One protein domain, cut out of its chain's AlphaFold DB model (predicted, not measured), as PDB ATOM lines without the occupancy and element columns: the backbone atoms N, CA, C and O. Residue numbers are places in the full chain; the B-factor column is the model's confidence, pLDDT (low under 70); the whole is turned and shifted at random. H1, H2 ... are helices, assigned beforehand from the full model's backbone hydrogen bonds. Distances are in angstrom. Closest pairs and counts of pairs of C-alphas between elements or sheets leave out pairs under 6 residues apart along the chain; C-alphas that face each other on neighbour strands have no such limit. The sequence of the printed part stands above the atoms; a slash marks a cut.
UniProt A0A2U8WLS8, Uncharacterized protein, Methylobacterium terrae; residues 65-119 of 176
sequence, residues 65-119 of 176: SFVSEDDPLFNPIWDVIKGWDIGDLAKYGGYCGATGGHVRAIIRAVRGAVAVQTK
ATOM      1  N   SER A  65      -4.905  44.300 -17.896       51.50
ATOM      2  CA  SER A  65      -4.832  43.827 -16.509       51.50
ATOM      3  C   SER A  65      -4.021  42.533 -16.350       51.50
ATOM      4  O   SER A  65      -3.777  42.095 -15.220       51.50
ATOM      5  N   PHE A  66      -3.561  41.940 -17.461       57.62
ATOM      6  CA  PHE A  66      -2.603  40.845 -17.451       57.62
ATOM      7  C   PHE A  66      -1.189  41.410 -17.405       57.62
ATOM      8  O   PHE A  66      -0.677  41.994 -18.355       57.62
ATOM      9  N   VAL A  67      -0.523  41.174 -16.282       64.81
ATOM     10  CA  VAL A  67       0.931  41.284 -16.224       64.81
ATOM     11  C   VAL A  67       1.502  40.169 -17.108       64.81
ATOM     12  O   VAL A  67       1.362  38.993 -16.767       64.81
ATOM     13  N   SER A  68       2.071  40.539 -18.260       75.44
ATOM     14  CA  SER A  68       2.744  39.599 -19.170       75.44
ATOM     15  C   SER A  68       3.962  38.961 -18.494       75.44
ATOM     16  O   SER A  68       4.529  39.520 -17.557       75.44
ATOM     17  N   GLU A  69       4.393  37.801 -18.984       77.06
ATOM     18  CA  GLU A  69       5.689  37.218 -18.603       77.06
ATOM     19  C   GLU A  69       6.866  38.035 -19.167       77.06
ATOM     20  O   GLU A  69       7.962  37.994 -18.617       77.06
ATOM     21  N   ASP A  70       6.607  38.866 -20.183       82.38
ATOM     22  CA  ASP A  70       7.551  39.862 -20.711       82.38
ATOM     23  C   ASP A  70       7.674  41.113 -19.826       82.38
ATOM     24  O   ASP A  70       8.426  42.037 -20.141       82.38
ATOM     25  N   ASP A  71       6.909  41.194 -18.732       84.81
ATOM     26  CA  ASP A  71       7.023  42.306 -17.800       84.81
ATOM     27  C   ASP A  71       8.444  42.336 -17.208       84.81
ATOM     28  O   ASP A  71       8.916  41.312 -16.705       84.81
ATOM     29  N   PRO A  72       9.143  43.486 -17.211       90.50
ATOM     30  CA  PRO A  72      10.522  43.559 -16.729       90.50
ATOM     31  C   PRO A  72      10.671  43.155 -15.254       90.50
ATOM     32  O   PRO A  72      11.769  42.809 -14.822       90.50
ATOM     33  N   LEU A  73       9.583  43.179 -14.476       89.69
ATOM     34  CA  LEU A  73       9.571  42.726 -13.085       89.69
ATOM     35  C   LEU A  73       9.318  41.220 -12.937       89.69
ATOM     36  O   LEU A  73       9.539  40.682 -11.852       89.69
ATOM     37  N   PHE A  74       8.876  40.531 -13.991       91.56
ATOM     38  CA  PHE A  74       8.460  39.134 -13.919       91.56
ATOM     39  C   PHE A  74       9.616  38.209 -13.540       91.56
ATOM     40  O   PHE A  74       9.553  37.555 -12.499       91.56
ATOM     41  N   ASN A  75      10.689  38.189 -14.336       92.56
ATOM     42  CA  ASN A  75      11.836  37.307 -14.096       92.56
ATOM     43  C   ASN A  75      12.543  37.579 -12.755       92.56
ATOM     44  O   ASN A  75      12.757  36.621 -12.014       92.56
ATOM     45  N   PRO A  76      12.818  38.841 -12.361       94.50
ATOM     46  CA  PRO A  76      13.399  39.126 -11.048       94.50
ATOM     47  C   PRO A  76      12.567  38.593  -9.876       94.50
ATOM     48  O   PRO A  76      13.113  38.031  -8.929       94.50
ATOM     49  N   ILE A  77      11.239  38.742  -9.928       92.56
ATOM     50  CA  ILE A  77      10.352  38.248  -8.867       92.56
ATOM     51  C   ILE A  77      10.273  36.723  -8.911       92.56
ATOM     52  O   ILE A  77      10.368  36.083  -7.865       92.56
ATOM     53  N   TRP A  78      10.134  36.136 -10.102       93.38
ATOM     54  CA  TRP A  78      10.120  34.688 -10.289       93.38
ATOM     55  C   TRP A  78      11.360  34.023  -9.692       93.38
ATOM     56  O   TRP A  78      11.241  33.048  -8.948       93.38
ATOM     57  N   ASP A  79      12.539  34.586  -9.959       93.31
ATOM     58  CA  ASP A  79      13.813  34.063  -9.478       93.31
ATOM     59  C   ASP A  79      13.919  34.052  -7.953       93.31
ATOM     60  O   ASP A  79      14.516  33.132  -7.392       93.31
ATOM     61  N   VAL A  80      13.293  35.019  -7.281       94.69
ATOM     62  CA  VAL A  80      13.212  35.061  -5.819       94.69
ATOM     63  C   VAL A  80      12.201  34.043  -5.298       94.69
ATOM     64  O   VAL A  80      12.530  33.224  -4.438       94.69
ATOM     65  N   ILE A  81      10.964  34.072  -5.802       90.94
ATOM     66  CA  ILE A  81       9.871  33.301  -5.195       90.94
ATOM     67  C   ILE A  81       9.965  31.803  -5.474       90.94
ATOM     68  O   ILE A  81       9.455  31.005  -4.691       90.94
ATOM     69  N   LYS A  82      10.633  31.392  -6.559       88.25
ATOM     70  CA  LYS A  82      10.865  29.968  -6.840       88.25
ATOM     71  C   LYS A  82      11.788  29.309  -5.809       88.25
ATOM     72  O   LYS A  82      11.800  28.088  -5.712       88.25
ATOM     73  N   GLY A  83      12.550  30.103  -5.049       87.75
ATOM     74  CA  GLY A  83      13.365  29.639  -3.926       87.75
ATOM     75  C   GLY A  83      12.621  29.584  -2.588       87.75
ATOM     76  O   GLY A  83      13.210  29.174  -1.591       87.75
ATOM     77  N   TRP A  84      11.357  30.015  -2.528       87.56
ATOM     78  CA  TRP A  84      10.568  29.955  -1.298       87.56
ATOM     79  C   TRP A  84      10.123  28.518  -1.007       87.56
ATOM     80  O   TRP A  84       9.773  27.771  -1.920       87.56
ATOM     81  N   ASP A  85      10.044  28.146   0.272       81.69
ATOM     82  CA  ASP A  85       9.608  26.806   0.703       81.69
ATOM     83  C   ASP A  85       8.086  26.584   0.586       81.69
ATOM     84  O   ASP A  85       7.536  25.642   1.145       81.69
ATOM     85  N   ILE A  86       7.390  27.416  -0.189       76.50
ATOM     86  CA  ILE A  86       5.945  27.317  -0.425       76.50
ATOM     87  C   ILE A  86       5.542  26.043  -1.186       76.50
ATOM     88  O   ILE A  86       4.359  25.791  -1.374       76.50
ATOM     89  N   GLY A  87       6.506  25.251  -1.659       71.31
ATOM     90  CA  GLY A  87       6.284  23.911  -2.214       71.31
ATOM     91  C   GLY A  87       6.444  22.775  -1.200       71.31
ATOM     92  O   GLY A  87       6.269  21.617  -1.573       71.31
ATOM     93  N   ASP A  88       6.793  23.068   0.057       79.31
ATOM     94  CA  ASP A  88       6.890  22.056   1.106       79.31
ATOM     95  C   ASP A  88       5.486  21.603   1.530       79.31
ATOM     96  O   ASP A  88       4.819  22.213   2.371       79.31
ATOM     97  N   LEU A  89       5.041  20.495   0.936       70.75
ATOM     98  CA  LEU A  89       3.747  19.877   1.215       70.75
ATOM     99  C   LEU A  89       3.596  19.428   2.674       70.75
ATOM    100  O   LEU A  89       2.464  19.343   3.152       70.75
ATOM    101  N   ALA A  90       4.697  19.157   3.384       78.25
ATOM    102  CA  ALA A  90       4.644  18.798   4.797       78.25
ATOM    103  C   ALA A  90       4.292  20.009   5.673       78.25
ATOM    104  O   ALA A  90       3.674  19.852   6.725       78.25
ATOM    105  N   LYS A  91       4.649  21.218   5.224       80.44
ATOM    106  CA  LYS A  91       4.449  22.470   5.959       80.44
ATOM    107  C   LYS A  91       3.204  23.245   5.519       80.44
ATOM    108  O   LYS A  91       2.506  23.799   6.363       80.44
ATOM    109  N   TYR A  92       2.899  23.258   4.220       75.00
ATOM    110  CA  TYR A  92       1.842  24.083   3.616       75.00
ATOM    111  C   TYR A  92       0.786  23.258   2.873       75.00
ATOM    112  O   TYR A  92       0.372  23.624   1.775       75.00
ATOM    113  N   GLY A  93       0.365  22.137   3.471       65.12
ATOM    114  CA  GLY A  93      -0.574  21.146   2.928       65.12
ATOM    115  C   GLY A  93      -1.466  21.626   1.774       65.12
ATOM    116  O   GLY A  93      -2.395  22.407   1.969       65.12
ATOM    117  N   GLY A  94      -1.184  21.118   0.570       68.19
ATOM    118  CA  GLY A  94      -1.956  21.396  -0.647       68.19
ATOM    119  C   GLY A  94      -1.396  22.494  -1.556       68.19
ATOM    120  O   GLY A  94      -1.964  22.722  -2.623       68.19
ATOM    121  N   TYR A  95      -0.296  23.153  -1.187       69.94
ATOM    122  CA  TYR A  95       0.349  24.148  -2.046       69.94
ATOM    123  C   TYR A  95       1.383  23.514  -2.989       69.94
ATOM    124  O   TYR A  95       2.319  22.851  -2.554       69.94
ATOM    125  N   CYS A  96       1.228  23.730  -4.299       68.94
ATOM    126  CA  CYS A  96       2.061  23.106  -5.337       68.94
ATOM    127  C   CYS A  96       3.273  23.964  -5.759       68.94
ATOM    128  O   CYS A  96       3.714  23.887  -6.906       68.94
ATOM    129  N   GLY A  97       3.807  24.791  -4.854       81.38
ATOM    130  CA  GLY A  97       4.958  25.658  -5.123       81.38
ATOM    131  C   GLY A  97       4.627  26.996  -5.794       81.38
ATOM    132  O   GLY A  97       3.469  27.395  -5.939       81.38
ATOM    133  N   ALA A  98       5.675  27.735  -6.166       85.38
ATOM    134  CA  ALA A  98       5.537  29.030  -6.824       85.38
ATOM    135  C   ALA A  98       5.027  28.870  -8.267       85.38
ATOM    136  O   ALA A  98       5.454  27.972  -8.985       85.38
ATOM    137  N   THR A  99       4.157  29.773  -8.724       86.75
ATOM    138  CA  THR A  99       3.659  29.800 -10.107       86.75
ATOM    139  C   THR A  99       3.747  31.216 -10.672       86.75
ATOM    140  O   THR A  99       3.828  32.188  -9.916       86.75
ATOM    141  N   GLY A 100       3.649  31.359 -11.997       80.94
ATOM    142  CA  GLY A 100       3.541  32.674 -12.640       80.94
ATOM    143  C   GLY A 100       2.339  33.494 -12.146       80.94
ATOM    144  O   GLY A 100       2.383  34.722 -12.151       80.94
ATOM    145  N   GLY A 101       1.287  32.844 -11.632       81.12
ATOM    146  CA  GLY A 101       0.163  33.525 -10.986       81.12
ATOM    147  C   GLY A 101       0.582  34.334  -9.754       81.12
ATOM    148  O   GLY A 101       0.121  35.461  -9.578       81.12
ATOM    149  N   HIS A 102       1.514  33.812  -8.948       87.69
ATOM    150  CA  HIS A 102       2.046  34.528  -7.784       87.69
ATOM    151  C   HIS A 102       2.860  35.754  -8.200       87.69
ATOM    152  O   HIS A 102       2.678  36.828  -7.630       87.69
ATOM    153  N   VAL A 103       3.689  35.626  -9.241       86.88
ATOM    154  CA  VAL A 103       4.466  36.746  -9.797       86.88
ATOM    155  C   VAL A 103       3.538  37.879 -10.241       86.88
ATOM    156  O   VAL A 103       3.713  39.028  -9.835       86.88
ATOM    157  N   ARG A 104       2.488  37.549 -11.003       84.50
ATOM    158  CA  ARG A 104       1.491  38.525 -11.470       84.50
ATOM    159  C   ARG A 104       0.763  39.214 -10.313       84.50
ATOM    160  O   ARG A 104       0.554  40.426 -10.362       84.50
ATOM    161  N   ALA A 105       0.412  38.470  -9.263       83.38
ATOM    162  CA  ALA A 105      -0.224  39.028  -8.069       83.38
ATOM    163  C   ALA A 105       0.687  40.032  -7.343       83.38
ATOM    164  O   ALA A 105       0.234  41.122  -6.990       83.38
ATOM    165  N   ILE A 106       1.975  39.704  -7.183       88.94
ATOM    166  CA  ILE A 106       2.968  40.591  -6.563       88.94
ATOM    167  C   ILE A 106       3.145  41.866  -7.393       88.94
ATOM    168  O   ILE A 106       3.041  42.963  -6.848       88.94
ATOM    169  N   ILE A 107       3.343  41.750  -8.710       87.94
ATOM    170  CA  ILE A 107       3.525  42.916  -9.594       87.94
ATOM    171  C   ILE A 107       2.309  43.842  -9.530       87.94
ATOM    172  O   ILE A 107       2.461  45.060  -9.419       87.94
ATOM    173  N   ARG A 108       1.095  43.279  -9.541       82.88
ATOM    174  CA  ARG A 108      -0.139  44.060  -9.409       82.88
ATOM    175  C   ARG A 108      -0.215  44.783  -8.066       82.88
ATOM    176  O   ARG A 108      -0.574  45.957  -8.047       82.88
ATOM    177  N   ALA A 109       0.128  44.114  -6.966       84.25
ATOM    178  CA  ALA A 109       0.137  44.726  -5.640       84.25
ATOM    179  C   ALA A 109       1.151  45.877  -5.554       84.25
ATOM    180  O   ALA A 109       0.802  46.958  -5.084       84.25
ATOM    181  N   VAL A 110       2.368  45.682  -6.071       84.94
ATOM    182  CA  VAL A 110       3.418  46.713  -6.095       84.94
ATOM    183  C   VAL A 110       2.986  47.911  -6.936       84.94
ATOM    184  O   VAL A 110       3.041  49.041  -6.462       84.94
ATOM    185  N   ARG A 111       2.492  47.688  -8.158       83.12
ATOM    186  CA  ARG A 111       1.995  48.777  -9.015       83.12
ATOM    187  C   ARG A 111       0.805  49.499  -8.404       83.12
ATOM    188  O   ARG A 111       0.750  50.719  -8.479       83.12
ATOM    189  N   GLY A 112      -0.116  48.764  -7.779       74.06
ATOM    190  CA  GLY A 112      -1.233  49.340  -7.036       74.06
ATOM    191  C   GLY A 112      -0.751  50.228  -5.891       74.06
ATOM    192  O   GLY A 112      -1.185  51.367  -5.787       74.06
ATOM    193  N   ALA A 113       0.201  49.753  -5.085       74.19
ATOM    194  CA  ALA A 113       0.797  50.533  -4.004       74.19
ATOM    195  C   ALA A 113       1.507  51.797  -4.517       74.19
ATOM    196  O   ALA A 113       1.318  52.871  -3.951       74.19
ATOM    197  N   VAL A 114       2.265  51.700  -5.614       74.06
ATOM    198  CA  VAL A 114       2.940  52.854  -6.232       74.06
ATOM    199  C   VAL A 114       1.925  53.847  -6.811       74.06
ATOM    200  O   VAL A 114       2.066  55.045  -6.592       74.06
ATOM    201  N   ALA A 115       0.874  53.376  -7.486       61.34
ATOM    202  CA  ALA A 115      -0.182  54.232  -8.036       61.34
ATOM    203  C   ALA A 115      -1.018  54.925  -6.942       61.34
ATOM    204  O   ALA A 115      -1.440  56.066  -7.109       61.34
ATOM    205  N   VAL A 116      -1.232  54.254  -5.805       53.12
ATOM    206  CA  VAL A 116      -1.874  54.835  -4.614       53.12
ATOM    207  C   VAL A 116      -0.963  55.856  -3.931       53.12
ATOM    208  O   VAL A 116      -1.459  56.810  -3.346       53.12
ATOM    209  N   GLN A 117       0.362  55.711  -4.020       53.41
ATOM    210  CA  GLN A 117       1.294  56.709  -3.485       53.41
ATOM    211  C   GLN A 117       1.442  57.951  -4.376       53.41
ATOM    212  O   GLN A 117       1.783  59.015  -3.864       53.41
ATOM    213  N   THR A 118       1.175  57.857  -5.684       46.09
ATOM    214  CA  THR A 118       1.243  59.012  -6.599       46.09
ATOM    215  C   THR A 118      -0.064  59.796  -6.709       46.09
ATOM    216  O   THR A 118      -0.044  60.939  -7.167       46.09
ATOM    217  N   LYS A 119      -1.192  59.235  -6.264       40.44
ATOM    218  CA  LYS A 119      -2.474  59.940  -6.167       40.44
ATOM    219  C   LYS A 119      -2.732  60.266  -4.694       40.44
ATOM    220  O   LYS A 119      -2.919  59.357  -3.894       40.44
TER     221      LYS A 119
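AT A GLANCE: This is residues 65 to 119 of the 176 residues of an uncharacterized protein of Methylobacterium terrae (UniProt A0A2U8WLS8). A short helix, H1, sits crosswise beside the first part of a longer one, H2, whose far part sticks out with residues 109 to 119. The long loop of residues 82 to 99 reaches out to the other end of the length. The printed part has 55 residues, with H1 then H2 and no named strand; its class is all helix, though under half of the residues are in named elements. It is loose, with a radius of gyration of the C-alphas of 13.1 A, and spans 43 by 22 by 18 A.

IN THESE COORDINATES: H1, residues 74 to 81, begins at C-alpha 74 (8.460, 39.134, -13.919) and is 10.6 A long. H2, residues 100 to 118, is 27.1 A long and ends at C-alpha 118 (1.243, 59.012, -6.599).

HOW THE PARTS SIT: H2 touches H1 with residues 100 to 107 alone; the closest C-alphas, of Trp 78 and Val 103, are 6.0 A apart. Their lines are only just about perpendicular, at 71 degrees. In H1 and H2 every O i to N i+4 pair is within hydrogen-bond range.

THE WHOLE: The C-alphas farthest apart, of Ala 90 and Lys 119, are 43.2 A apart. The printed part has no cut, and the link from H1 to H2 is long, 18 residues. The pLDDT is under 70 at residues 65 to 67, 93 to 96 and 115 to 119.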